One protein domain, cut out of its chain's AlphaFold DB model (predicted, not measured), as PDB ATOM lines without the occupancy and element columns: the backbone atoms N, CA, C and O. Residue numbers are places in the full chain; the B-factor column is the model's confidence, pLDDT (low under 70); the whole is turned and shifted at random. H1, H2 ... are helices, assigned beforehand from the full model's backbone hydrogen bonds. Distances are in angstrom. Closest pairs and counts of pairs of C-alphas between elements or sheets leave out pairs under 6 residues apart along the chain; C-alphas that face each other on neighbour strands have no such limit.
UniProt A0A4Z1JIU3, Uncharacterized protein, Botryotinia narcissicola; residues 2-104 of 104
ATOM      1  N   PHE A   2      62.274 162.355 105.291       63.16
ATOM      2  CA  PHE A   2      63.726 162.304 104.998       63.16
ATOM      3  C   PHE A   2      64.456 163.661 104.976       63.16
ATOM      4  O   PHE A   2      65.612 163.732 105.378       63.16
ATOM      5  N   ALA A   3      63.780 164.747 104.582       71.88
ATOM      6  CA  ALA A   3      64.383 166.084 104.514       71.88
ATOM      7  C   ALA A   3      64.866 166.635 105.872       71.88
ATOM      8  O   ALA A   3      65.726 167.506 105.894       71.88
ATOM      9  N   VAL A   4      64.340 166.128 106.993       76.25
ATOM     10  CA  VAL A   4      64.727 166.578 108.343       76.25
ATOM     11  C   VAL A   4      65.983 165.857 108.844       76.25
ATOM     12  O   VAL A   4      66.782 166.460 109.546       76.25
ATOM     13  N   PHE A   5      66.192 164.595 108.448       80.50
ATOM     14  CA  PHE A   5      67.352 163.789 108.863       80.50
ATOM     15  C   PHE A   5      68.568 163.965 107.954       80.50
ATOM     16  O   PHE A   5      69.698 163.702 108.360       80.50
ATOM     17  N   PHE A   6      68.352 164.416 106.719       85.44
ATOM     18  CA  PHE A   6      69.419 164.594 105.739       85.44
ATOM     19  C   PHE A   6      70.572 165.501 106.219       85.44
ATOM     20  O   PHE A   6      71.725 165.128 106.004       85.44
ATOM     21  N   PRO A   7      70.327 166.632 106.918       88.56
ATOM     22  CA  PRO A   7      71.406 167.452 107.468       88.56
ATOM     23  C   PRO A   7      72.270 166.706 108.489       88.56
ATOM     24  O   PRO A   7      73.488 166.851 108.478       88.56
ATOM     25  N   GLU A   8      71.668 165.881 109.345       89.19
ATOM     26  CA  GLU A   8      72.392 165.134 110.380       89.19
ATOM     27  C   GLU A   8      73.245 164.014 109.774       89.19
ATOM     28  O   GLU A   8      74.408 163.847 110.140       89.19
ATOM     29  N   VAL A   9      72.718 163.327 108.754       88.19
ATOM     30  CA  VAL A   9      73.488 162.366 107.950       88.19
ATOM     31  C   VAL A   9      74.660 163.056 107.249       88.19
ATOM     32  O   VAL A   9      75.775 162.540 107.262       88.19
ATOM     33  N   LEU A  10      74.444 164.244 106.674       88.69
ATOM     34  CA  LEU A  10      75.504 165.005 106.013       88.69
ATOM     35  C   LEU A  10      76.611 165.418 106.994       88.69
ATOM     36  O   LEU A  10      77.790 165.305 106.665       88.69
ATOM     37  N   VAL A  11      76.244 165.857 108.202       90.50
ATOM     38  CA  VAL A  11      77.207 166.185 109.264       90.50
ATOM     39  C   VAL A  11      77.991 164.943 109.690       90.50
ATOM     40  O   VAL A  11      79.213 165.022 109.814       90.50
ATOM     41  N   ALA A  12      77.329 163.797 109.858       91.19
ATOM     42  CA  ALA A  12      77.991 162.542 110.209       91.19
ATOM     43  C   ALA A  12      79.004 162.102 109.136       91.19
ATOM     44  O   ALA A  12      80.149 161.795 109.463       91.19
ATOM     45  N   LEU A  13      78.625 162.161 107.856       90.19
ATOM     46  CA  LEU A  13      79.518 161.842 106.736       90.19
ATOM     47  C   LEU A  13      80.700 162.818 106.647       90.19
ATOM     48  O   LEU A  13      81.835 162.407 106.409       90.19
ATOM     49  N   ALA A  14      80.465 164.113 106.867       87.88
ATOM     50  CA  ALA A  14      81.535 165.109 106.893       87.88
ATOM     51  C   ALA A  14      82.514 164.863 108.055       87.88
ATOM     52  O   ALA A  14      83.729 164.969 107.871       87.88
ATOM     53  N   ALA A  15      82.002 164.493 109.232       89.62
ATOM     54  CA  ALA A  15      82.823 164.128 110.382       89.62
ATOM     55  C   ALA A  15      83.651 162.861 110.109       89.62
ATOM     56  O   ALA A  15      84.840 162.826 110.420       89.62
ATOM     57  N   GLU A  16      83.063 161.850 109.468       89.69
ATOM     58  CA  GLU A  16      83.769 160.632 109.061       89.69
ATOM     59  C   GLU A  16      84.916 160.939 108.089       89.69
ATOM     60  O   GLU A  16      86.050 160.499 108.299       89.69
ATOM     61  N   GLN A  17      84.658 161.766 107.072       85.75
ATOM     62  CA  GLN A  17      85.679 162.204 106.119       85.75
ATOM     63  C   GLN A  17      86.824 162.953 106.807       85.75
ATOM     64  O   GLN A  17      87.991 162.740 106.470       85.75
ATOM     65  N   TRP A  18      86.507 163.790 107.799       86.38
ATOM     66  CA  TRP A  18      87.508 164.498 108.591       86.38
ATOM     67  C   TRP A  18      88.371 163.541 109.419       86.38
ATOM     68  O   TRP A  18      89.601 163.605 109.362       86.38
ATOM     69  N   ILE A  19      87.744 162.617 110.152       89.75
ATOM     70  CA  ILE A  19      88.445 161.637 110.993       89.75
ATOM     71  C   ILE A  19      89.341 160.737 110.136       89.75
ATOM     72  O   ILE A  19      90.519 160.556 110.452       89.75
ATOM     73  N   SER A  20      88.819 160.214 109.024       88.81
ATOM     74  CA  SER A  20      89.606 159.423 108.071       88.81
ATOM     75  C   SER A  20      90.778 160.240 107.515       88.81
ATOM     76  O   SER A  20      91.890 159.724 107.362       88.81
ATOM     77  N   ALA A  21      90.589 161.548 107.322       86.44
ATOM     78  CA  ALA A  21      91.670 162.403 106.870       86.44
ATOM     79  C   ALA A  21      92.781 162.641 107.880       86.44
ATOM     80  O   ALA A  21      93.960 162.597 107.515       86.44
ATOM     81  N   GLU A  22      92.439 162.813 109.149       88.19
ATOM     82  CA  GLU A  22      93.441 162.849 110.205       88.19
ATOM     83  C   GLU A  22      94.198 161.524 110.322       88.19
ATOM     84  O   GLU A  22      95.417 161.524 110.519       88.19
ATOM     85  N   GLN A  23      93.508 160.391 110.172       91.19
ATOM     86  CA  GLN A  23      94.146 159.074 110.197       91.19
ATOM     87  C   GLN A  23      95.166 158.916 109.066       91.19
ATOM     88  O   GLN A  23      96.278 158.453 109.322       91.19
ATOM     89  N   SER A  24      94.844 159.364 107.850       89.06
ATOM     90  CA  SER A  24      95.796 159.376 106.730       89.06
ATOM     91  C   SER A  24      97.059 160.174 107.071       89.06
ATOM     92  O   SER A  24      98.169 159.667 106.918       89.06
ATOM     93  N   VAL A  25      96.925 161.371 107.656       89.81
ATOM     94  CA  VAL A  25      98.085 162.171 108.094       89.81
ATOM     95  C   VAL A  25      98.948 161.428 109.109       89.81
ATOM     96  O   VAL A  25     100.174 161.476 109.020       89.81
ATOM     97  N   ARG A  26      98.341 160.701 110.052       90.44
ATOM     98  CA  ARG A  26      99.092 159.887 111.021       90.44
ATOM     99  C   ARG A  26      99.869 158.760 110.338       90.44
ATOM    100  O   ARG A  26     101.028 158.547 110.685       90.44
ATOM    101  N   VAL A  27      99.268 158.081 109.360       90.19
ATOM    102  CA  VAL A  27      99.924 157.009 108.589       90.19
ATOM    103  C   VAL A  27     101.120 157.552 107.809       90.19
ATOM    104  O   VAL A  27     102.220 157.021 107.941       90.19
ATOM    105  N   PHE A  28     100.951 158.640 107.056       88.69
ATOM    106  CA  PHE A  28     102.048 159.233 106.282       88.69
ATOM    107  C   PHE A  28     103.151 159.809 107.169       88.69
ATOM    108  O   PHE A  28     104.332 159.651 106.863       88.69
ATOM    109  N   ARG A  29     102.794 160.394 108.317       88.88
ATOM    110  CA  ARG A  29     103.776 160.839 109.310       88.88
ATOM    111  C   ARG A  29     104.584 159.669 109.875       88.88
ATOM    112  O   ARG A  29     105.793 159.801 110.023       88.88
ATOM    113  N   ALA A  30     103.946 158.527 110.139       88.88
ATOM    114  CA  ALA A  30     104.634 157.310 110.578       88.88
ATOM    115  C   ALA A  30     105.573 156.733 109.502       88.88
ATOM    116  O   ALA A  30     106.562 156.092 109.839       88.88
ATOM    117  N   LEU A  31     105.295 156.996 108.221       86.06
ATOM    118  CA  LEU A  31     106.172 156.670 107.089       86.06
ATOM    119  C   LEU A  31     107.289 157.713 106.863       86.06
ATOM    120  O   LEU A  31     108.070 157.572 105.930       86.06
ATOM    121  N   GLY A  32     107.383 158.756 107.699       85.69
ATOM    122  CA  GLY A  32     108.400 159.811 107.596       85.69
ATOM    123  C   GLY A  32     108.009 161.006 106.715       85.69
ATOM    124  O   GLY A  32     108.805 161.929 106.546       85.69
ATOM    125  N   HIS A  33     106.782 161.046 106.190       85.69
ATOM    126  CA  HIS A  33     106.288 162.125 105.330       85.69
ATOM    127  C   HIS A  33     105.542 163.200 106.135       85.69
ATOM    128  O   HIS A  33     104.312 163.259 106.160       85.69
ATOM    129  N   TYR A  34     106.292 164.082 106.800       83.25
ATOM    130  CA  TYR A  34     105.735 165.148 107.649       83.25
ATOM    131  C   TYR A  34     105.019 166.271 106.882       83.25
ATOM    132  O   TYR A  34     104.199 166.974 107.471       83.25
ATOM    133  N   SER A  35     105.309 166.438 105.590       84.25
ATOM    134  CA  SER A  35     104.652 167.421 104.716       84.25
ATOM    135  C   SER A  35     103.241 167.006 104.289       84.25
ATOM    136  O   SER A  35     102.490 167.837 103.776       84.25
ATOM    137  N   TRP A  36     102.854 165.745 104.513       85.38
ATOM    138  CA  TRP A  36     101.525 165.255 104.167       85.38
ATOM    139  C   TRP A  36     100.458 165.906 105.052       85.38
ATOM    140  O   TRP A  36     100.512 165.857 106.281       85.38
ATOM    141  N   THR A  37      99.453 166.508 104.419       87.56
ATOM    142  CA  THR A  37      98.346 167.192 105.105       87.56
ATOM    143  C   THR A  37      97.000 166.615 104.681       87.56
ATOM    144  O   THR A  37      96.907 165.914 103.677       87.56
ATOM    145  N   ILE A  38      95.929 166.965 105.403       86.06
ATOM    146  CA  ILE A  38      94.546 166.586 105.058       86.06
ATOM    147  C   ILE A  38      94.215 166.915 103.591       86.06
ATOM    148  O   ILE A  38      93.573 166.123 102.911       86.06
ATOM    149  N   ARG A  39      94.724 168.042 103.068       84.00
ATOM    150  CA  ARG A  39      94.521 168.433 101.665       84.00
ATOM    151  C   ARG A  39      95.163 167.466 100.674       84.00
ATOM    152  O   ARG A  39      94.573 167.225  99.630       84.00
ATOM    153  N   HIS A  40      96.333 166.916 100.996       85.38
ATOM    154  CA  HIS A  40      97.003 165.938 100.137       85.38
ATOM    155  C   HIS A  40      96.184 164.658 100.023       85.38
ATOM    156  O   HIS A  40      95.997 164.154  98.921       85.38
ATOM    157  N   ARG A  41      95.616 164.190 101.142       86.94
ATOM    158  CA  ARG A  41      94.654 163.089 101.105       86.94
ATOM    159  C   ARG A  41      93.462 163.423 100.225       86.94
ATOM    160  O   ARG A  41      93.156 162.635  99.346       86.94
ATOM    161  N   SER A  42      92.779 164.543 100.472       82.44
ATOM    162  CA  SER A  42      91.570 164.865  99.707       82.44
ATOM    163  C   SER A  42      91.875 164.961  98.214       82.44
ATOM    164  O   SER A  42      91.085 164.504  97.403       82.44
ATOM    165  N   PHE A  43      93.042 165.493  97.853       83.38
ATOM    166  CA  PHE A  43      93.505 165.532  96.473       83.38
ATOM    167  C   PHE A  43      93.738 164.130  95.889       83.38
ATOM    168  O   PHE A  43      93.272 163.852  94.788       83.38
ATOM    169  N   ALA A  44      94.400 163.235  96.629       86.25
ATOM    170  CA  ALA A  44      94.603 161.844  96.220       86.25
ATOM    171  C   ALA A  44      93.272 161.091  96.059       86.25
ATOM    172  O   ALA A  44      93.017 160.518  95.008       86.25
ATOM    173  N   ASP A  45      92.386 161.169  97.052       84.06
ATOM    174  CA  ASP A  45      91.098 160.467  97.058       84.06
ATOM    175  C   ASP A  45      90.138 160.978  95.966       84.06
ATOM    176  O   ASP A  45      89.286 160.233  95.492       84.06
ATOM    177  N   MET A  46      90.286 162.234  95.522       83.38
ATOM    178  CA  MET A  46      89.571 162.778  94.357       83.38
ATOM    179  C   MET A  46      90.158 162.319  93.009       83.38
ATOM    180  O   MET A  46      89.653 162.713  91.960       83.38
ATOM    181  N   GLY A  47      91.225 161.516  93.017       81.75
ATOM    182  CA  GLY A  47      91.923 161.052  91.820       81.75
ATOM    183  C   GLY A  47      92.957 162.036  91.270       81.75
ATOM    184  O   GLY A  47      93.390 161.902  90.130       81.75
ATOM    185  N   GLY A  48      93.377 163.024  92.065       81.12
ATOM    186  CA  GLY A  48      94.414 163.988  91.684       81.12
ATOM    187  C   GLY A  48      95.822 163.388  91.602       81.12
ATOM    188  O   GLY A  48      96.719 164.006  91.032       81.12
ATOM    189  N   ILE A  49      96.025 162.183  92.145       82.75
ATOM    190  CA  ILE A  49      97.286 161.442  92.049       82.75
ATOM    191  C   ILE A  49      97.086 160.238  91.134       82.75
ATOM    192  O   ILE A  49      96.270 159.358  91.408       82.75
ATOM    193  N   ILE A  50      97.870 160.199  90.059       84.00
ATOM    194  CA  ILE A  50      97.860 159.125  89.068       84.00
ATOM    195  C   ILE A  50      99.220 158.439  89.103       84.00
ATOM    196  O   ILE A  50     100.258 159.095  88.992       84.00
ATOM    197  N   VAL A  51      99.216 157.115  89.252       83.25
ATOM    198  CA  VAL A  51     100.427 156.304  89.123       83.25
ATOM    199  C   VAL A  51     100.545 155.831  87.686       83.25
ATOM    200  O   VAL A  51      99.577 155.381  87.073       83.25
ATOM    201  N   ALA A  52     101.761 155.935  87.160       81.75
ATOM    202  CA  ALA A  52     102.125 155.516  85.819       81.75
ATOM    203  C   ALA A  52     103.154 154.378  85.871       81.75
ATOM    204  O   ALA A  52     104.359 154.645  85.846       81.75
ATOM    205  N   PRO A  53     102.715 153.112  85.979       79.94
ATOM    206  CA  PRO A  53     103.613 151.974  85.839       79.94
ATOM    207  C   PRO A  53     104.161 151.894  84.411       79.94
ATOM    208  O   PRO A  53     103.519 152.342  83.467       79.94
ATOM    209  N   LYS A  54     105.347 151.302  84.239       77.88
ATOM    210  CA  LYS A  54     105.929 151.090  82.901       77.88
ATOM    211  C   LYS A  54     105.171 150.048  82.073       77.88
ATOM    212  O   LYS A  54     105.180 150.145  80.853       77.88
ATOM    213  N   ASP A  55     104.535 149.090  82.744       78.06
ATOM    214  CA  ASP A  55     103.982 147.882  82.119       78.06
ATOM    215  C   ASP A  55     102.442 147.842  82.106       78.06
ATOM    216  O   ASP A  55     101.859 146.844  81.686       78.06
ATOM    217  N   SER A  56     101.759 148.891  82.579       78.69
ATOM    218  CA  SER A  56     100.293 148.937  82.619       78.69
ATOM    219  C   SER A  56      99.747 150.342  82.400       78.69
ATOM    220  O   SER A  56     100.465 151.332  82.545       78.69
ATOM    221  N   ASP A  57      98.446 150.420  82.131       81.50
ATOM    222  CA  ASP A  57      97.735 151.689  82.017       81.50
ATOM    223  C   ASP A  57      97.808 152.513  83.308       81.50
ATOM    224  O   ASP A  57      97.934 151.992  84.423       81.50
ATOM    225  N   HIS A  58      97.729 153.831  83.131       84.19
ATOM    226  CA  HIS A  58      97.700 154.802  84.215       84.19
ATOM    227  C   HIS A  58      96.414 154.660  85.029       84.19
ATOM    228  O   HIS A  58      95.321 154.599  84.466       84.19
ATOM    229  N   PHE A  59      96.531 154.676  86.356       84.25
ATOM    230  CA  PHE A  59      95.371 154.618  87.240       84.25
ATOM    231  C   PHE A  59      95.475 155.639  88.368       84.25
ATOM    232  O   PHE A  59      96.558 155.932  88.884       84.25
ATOM    233  N   ALA A  60      94.323 156.205  88.728       85.81
ATOM    234  CA  ALA A  60      94.195 157.061  89.895       85.81
ATOM    235  C   ALA A  60      94.271 156.207  91.163       85.81
ATOM    236  O   ALA A  60      93.716 155.107  91.202       85.81
ATOM    237  N   ILE A  61      94.949 156.720  92.187       86.81
ATOM    238  CA  ILE A  61      95.105 156.025  93.465       86.81
ATOM    239  C   ILE A  61      94.583 156.858  94.617       86.81
ATOM    240  O   ILE A  61      94.791 158.069  94.676       86.81
ATOM    241  N   ASP A  62      93.951 156.177  95.567       88.19
ATOM    242  CA  ASP A  62      93.558 156.799  96.822       88.19
ATOM    243  C   ASP A  62      94.760 156.967  97.773       88.19
ATOM    244  O   ASP A  62      95.854 156.419  97.584       88.19
ATOM    245  N   SER A  63      94.560 157.745  98.833       86.44
ATOM    246  CA  SER A  63      95.592 158.022  99.834       86.44
ATOM    247  C   SER A  63      96.075 156.786 100.610       86.44
ATOM    248  O   SER A  63      97.242 156.734 101.010       86.44
ATOM    249  N   TYR A  64      95.229 155.783 100.833       87.81
ATOM    250  CA  TYR A  64      95.592 154.562 101.557       87.81
ATOM    251  C   TYR A  64      96.342 153.566 100.663       87.81
ATOM    252  O   TYR A  64      97.315 152.956 101.111       87.81
ATOM    253  N   GLN A  65      95.949 153.439  99.398       88.00
ATOM    254  CA  GLN A  65      96.658 152.708  98.354       88.00
ATOM    255  C   GLN A  65      98.046 153.309  98.145       88.00
ATOM    256  O   GLN A  65      99.034 152.575  98.149       88.00
ATOM    257  N   LEU A  66      98.142 154.642  98.085       87.69
ATOM    258  CA  LEU A  66      99.418 155.352  98.044       87.69
ATOM    259  C   LEU A  66     100.302 154.987  99.246       87.69
ATOM    260  O   LEU A  66     101.459 154.603  99.077       87.69
ATOM    261  N   ALA A  67      99.748 155.045 100.462       87.06
ATOM    262  CA  ALA A  67     100.472 154.677 101.678       87.06
ATOM    263  C   ALA A  67     100.930 153.208 101.665       87.06
ATOM    264  O   ALA A  67     102.029 152.897 102.129       87.06
ATOM    265  N   HIS A  68     100.112 152.303 101.122       88.25
ATOM    266  CA  HIS A  68     100.461 150.892 100.984       88.25
ATOM    267  C   HIS A  68     101.620 150.686 100.001       88.25
ATOM    268  O   HIS A  68     102.553 149.936 100.292       88.25
ATOM    269  N   MET A  69     101.608 151.391  98.868       86.38
ATOM    270  CA  MET A  69     102.680 151.317  97.876       86.38
ATOM    271  C   MET A  69     104.005 151.883  98.403       86.38
ATOM    272  O   MET A  69     105.053 151.280  98.171       86.38
ATOM    273  N   ILE A  70     103.960 152.981  99.165       87.12
ATOM    274  CA  ILE A  70     105.140 153.561  99.826       87.12
ATOM    275  C   ILE A  70     105.689 152.604 100.885       87.12
ATOM    276  O   ILE A  70     106.888 152.340 100.915       87.12
ATOM    277  N   ARG A  71     104.818 152.029 101.727       86.69
ATOM    278  CA  ARG A  71     105.228 151.062 102.759       86.69
ATOM    279  C   ARG A  71     105.969 149.862 102.163       86.69
ATOM    280  O   ARG A  71     106.907 149.365 102.777       86.69
ATOM    281  N   ASN A  72     105.557 149.411 100.983       86.00
ATOM    282  CA  ASN A  72     106.175 148.288 100.285       86.00
ATOM    283  C   ASN A  72     107.350 148.698  99.372       86.00
ATOM    284  O   ASN A  72     107.870 147.853  98.651       86.00
ATOM    285  N   ASN A  73     107.784 149.965  99.401       81.19
ATOM    286  CA  ASN A  73     108.847 150.527  98.557       81.19
ATOM    287  C   ASN A  73     108.608 150.389  97.038       81.19
ATOM    288  O   ASN A  73     109.563 150.363  96.264       81.19
ATOM    289  N   TYR A  74     107.350 150.327  96.586       80.81
ATOM    290  CA  TYR A  74     107.036 150.298  95.151       80.81
ATOM    291  C   TYR A  74     107.204 151.670  94.488       80.81
ATOM    292  O   TYR A  74     107.548 151.746  93.310       80.81
ATOM    293  N   ILE A  75     106.955 152.749  95.235       79.06
ATOM    294  CA  ILE A  75     107.045 154.132  94.755       79.06
ATOM    295  C   ILE A  75     107.610 155.043  95.848       79.06
ATOM    296  O   ILE A  75     107.270 154.905  97.024       79.06
ATOM    297  N   SER A  76     108.431 156.010  95.444       75.12
ATOM    298  CA  SER A  76     108.838 157.123  96.304       75.12
ATOM    299  C   SER A  76     107.846 158.265  96.136       75.12
ATOM    300  O   SER A  76     107.595 158.696  95.011       75.12
ATOM    301  N   LEU A  77     107.291 158.769  97.241       72.00
ATOM    302  CA  LEU A  77     106.404 159.929  97.198       72.00
ATOM    303  C   LEU A  77     107.207 161.162  96.741       72.00
ATOM    304  O   LEU A  77     108.155 161.542  97.438       72.00
ATOM    305  N   PRO A  78     106.860 161.805  95.610       68.00
ATOM    306  CA  PRO A  78     107.483 163.067  95.246       68.00
ATOM    307  C   PRO A  78     107.115 164.139  96.283       68.00
ATOM    308  O   PRO A  78     106.048 164.058  96.900       68.00
ATOM    309  N   PRO A  79     107.964 165.154  96.504       66.69
ATOM    310  CA  PRO A  79     107.601 166.290  97.337       66.69
ATOM    311  C   PRO A  79     106.473 167.066  96.645       66.69
ATOM    312  O   PRO A  79     106.722 167.908  95.790       66.69
ATOM    313  N   ILE A  80     105.224 166.742  96.980       69.94
ATOM    314  CA  ILE A  80     104.052 167.490  96.525       69.94
ATOM    315  C   ILE A  80     103.979 168.745  97.395       69.94
ATOM    316  O   ILE A  80     103.816 168.643  98.613       69.94
ATOM    317  N   ASP A  81     104.154 169.919  96.787       73.81
ATOM    318  CA  ASP A  81     103.989 171.176  97.507       73.81
ATOM    319  C   ASP A  81     102.497 171.493  97.664       73.81
ATOM    320  O   ASP A  81     101.676 171.338  96.754       73.81
ATOM    321  N   ILE A  82     102.129 171.994  98.837       72.88
ATOM    322  CA  ILE A  82     100.752 172.384  99.129       72.88
ATOM    323  C   ILE A  82     100.298 173.568  98.266       72.88
ATOM    324  O   ILE A  82      99.095 173.761  98.061       72.88
ATOM    325  N   ASN A  83     101.248 174.360  97.759       67.12
ATOM    326  CA  ASN A  83     100.975 175.477  96.863       67.12
ATOM    327  C   ASN A  83     100.446 175.012  95.504       67.12
ATOM    328  O   ASN A  83      99.511 175.630  94.991       67.12
ATOM    329  N   ASP A  84     100.946 173.891  94.982       67.38
ATOM    330  CA  ASP A  84     100.483 173.326  93.710       67.38
ATOM    331  C   ASP A  84      99.036 172.833  93.831       67.38
ATOM    332  O   ASP A  84      98.177 173.167  93.012       67.38
ATOM    333  N   ILE A  85      98.711 172.158  94.939       72.25
ATOM    334  CA  ILE A  85      97.331 171.743  95.246       72.25
ATOM    335  C   ILE A  85      96.413 172.969  95.387       72.25
ATOM    336  O   ILE A  85      95.263 172.971  94.935       72.25
ATOM    337  N   ARG A  86      96.901 174.045  96.017       65.56
ATOM    338  CA  ARG A  86      96.126 175.279  96.204       65.56
ATOM    339  C   ARG A  86      95.867 176.004  94.883       65.56
ATOM    340  O   ARG A  86      94.802 176.607  94.746       65.56
ATOM    341  N   ALA A  87      96.796 175.946  93.933       59.91
ATOM    342  CA  ALA A  87      96.621 176.533  92.609       59.91
ATOM    343  C   ALA A  87      95.473 175.854  91.845       59.91
ATOM    344  O   ALA A  87      94.603 176.550  91.318       59.91
ATOM    345  N   VAL A  88      95.402 174.517  91.893       65.00
ATOM    346  CA  VAL A  88      94.294 173.740  91.304       65.00
ATOM    347  C   VAL A  88      92.956 174.106  91.955       65.00
ATOM    348  O   VAL A  88      91.985 174.400  91.261       65.00
ATOM    349  N   ASN A  89      92.911 174.189  93.288       62.75
ATOM    350  CA  ASN A  89      91.689 174.555  94.014       62.75
ATOM    351  C   ASN A  89      91.227 175.995  93.704       62.75
ATOM    352  O   ASN A  89      90.035 176.259  93.583       62.75
ATOM    353  N   LYS A  90      92.151 176.946  93.514       58.22
ATOM    354  CA  LYS A  90      91.793 178.330  93.159       58.22
ATOM    355  C   LYS A  90      91.123 178.417  91.782       58.22
ATOM    356  O   LYS A  90      90.164 179.171  91.635       58.22
ATOM    357  N   ALA A  91      91.609 177.655  90.802       61.91
ATOM    358  CA  ALA A  91      90.986 177.570  89.483       61.91
ATOM    359  C   ALA A  91      89.589 176.925  89.558       61.91
ATOM    360  O   ALA A  91      88.636 177.460  88.992       61.91
ATOM    361  N   ASP A  92      89.448 175.845  90.331       61.34
ATOM    362  CA  ASP A  92      88.163 175.168  90.546       61.34
ATOM    363  C   ASP A  92      87.138 176.058  91.278       61.34
ATOM    364  O   ASP A  92      85.969 176.129  90.902       61.34
ATOM    365  N   GLY A  93      87.579 176.829  92.277       65.94
ATOM    366  CA  GLY A  93      86.727 177.781  92.994       65.94
ATOM    367  C   GLY A  93      86.167 178.887  92.094       65.94
ATOM    368  O   GLY A  93      85.003 179.265  92.236       65.94
ATOM    369  N   LEU A  94      86.957 179.371  91.131       66.25
ATOM    370  CA  LEU A  94      86.487 180.334  90.129       66.25
ATOM    371  C   LEU A  94      85.476 179.697  89.165       66.25
ATOM    372  O   LEU A  94      84.450 180.309  88.875       66.25
ATOM    373  N   ALA A  95      85.717 178.460  88.723       66.38
ATOM    374  CA  ALA A  95      84.783 177.728  87.868       66.38
ATOM    375  C   ALA A  95      83.433 177.474  88.563       66.38
ATOM    376  O   ALA A  95      82.375 177.656  87.952       66.38
ATOM    377  N   ARG A  96      83.448 177.132  89.860       70.62
ATOM    378  CA  ARG A  96      82.227 177.008  90.678       70.62
ATOM    379  C   ARG A  96      81.488 178.330  90.838       70.62
ATOM    380  O   ARG A  96      80.267 178.351  90.750       70.62
ATOM    381  N   ALA A  97      82.204 179.433  91.049       71.19
ATOM    382  CA  ALA A  97      81.576 180.748  91.165       71.19
ATOM    383  C   ALA A  97      80.864 181.150  89.863       71.19
ATOM    384  O   ALA A  97      79.734 181.630  89.900       71.19
ATOM    385  N   VAL A  98      81.495 180.895  88.711       72.81
ATOM    386  CA  VAL A  98      80.888 181.149  87.395       72.81
ATOM    387  C   VAL A  98      79.661 180.267  87.167       72.81
ATOM    388  O   VAL A  98      78.624 180.774  86.754       72.81
ATOM    389  N   THR A  99      79.733 178.971  87.469       73.62
ATOM    390  CA  THR A  99      78.586 178.059  87.287       73.62
ATOM    391  C   THR A  99      77.426 178.375  88.230       73.62
ATOM    392  O   THR A  99      76.280 178.332  87.798       73.62
ATOM    393  N   MET A 100      77.686 178.778  89.480       74.56
ATOM    394  CA  MET A 100      76.630 179.265  90.379       74.56
ATOM    395  C   MET A 100      75.974 180.548  89.859       74.56
ATOM    396  O   MET A 100      74.756 180.668  89.924       74.56
ATOM    397  N   ALA A 101      76.755 181.478  89.302       75.94
ATOM    398  CA  ALA A 101      76.218 182.687  88.681       75.94
ATOM    399  C   ALA A 101      75.413 182.397  87.401       75.94
ATOM    400  O   ALA A 101      74.512 183.153  87.073       75.94
ATOM    401  N   GLN A 102      75.723 181.310  86.687       67.06
ATOM    402  CA  GLN A 102      74.957 180.855  85.519       67.06
ATOM    403  C   GLN A 102      73.653 180.133  85.887       67.06
ATOM    404  O   GLN A 102      72.773 180.010  85.039       67.06
ATOM    405  N   MET A 103      73.544 179.615  87.113       63.69
ATOM    406  CA  MET A 103      72.345 178.940  87.623       63.69
ATOM    407  C   MET A 103      71.409 179.875  88.414       63.69
ATOM    408  O   MET A 103      70.348 179.419  88.843       63.69
ATOM    409  N   ALA A 104      71.802 181.138  88.623       49.50
ATOM    410  CA  ALA A 104      70.995 182.198  89.232       49.50
ATOM    411  C   ALA A 104      70.235 182.996  88.163       49.50
ATOM    412  O   ALA A 104      69.071 183.361  88.438       49.50
TER     413      ALA A 104
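What this domain is: This is residues 2 to 104 of the 104 residues of an uncharacterized protein of Botryotinia narcissicola (UniProt A0A4Z1JIU3). Long helices H1 and H4 form an open U, its base bridged by H2, with H3 packed on H2 and H1. Residues 2 to 16 and 90 to 104 stick out. The printed part, 103 residues, is all helix, H1 to H4 in order, loose, radius of gyration of the C-alphas 16.7 A, spanning 48 by 30 by 27 A.

Where its parts are: Find C-alpha 2 at (63.726, 162.304, 104.998); H1 runs 41.6 A to residue 30. Next come H2, residues 38 to 48, H3, residues 63 to 71, and H4, residues 82 to 102, 30.4 A, ending at (74.957, 180.855, 85.519).

How they stand to each other: Start at H2, the hub. It touches H1's residues 21 to 25 alone, about perpendicular at 77 degrees; closest C-alphas, Ala 21 and Ile 38, 5.4 A. It touches H3 at 82 degrees, about perpendicular; closest C-alphas, Arg 41 and Ser 63, 5.3 A. It touches H4's residues 82 to 85 alone, a steep tilt of 67 degrees; closest C-alphas, Phe 43 and Ile 85, 7.4 A. H1 and H4 are apart. Every O i to N i+4 pair is within hydrogen-bond range in H3 and H4, 23 of 25 in H1, 5 of 7 in H2.

The domain as a whole: The printed part has no cut; the H2 to H3 link is long. Look for pLDDT under 70 in 19 residues, among them 86 to 95.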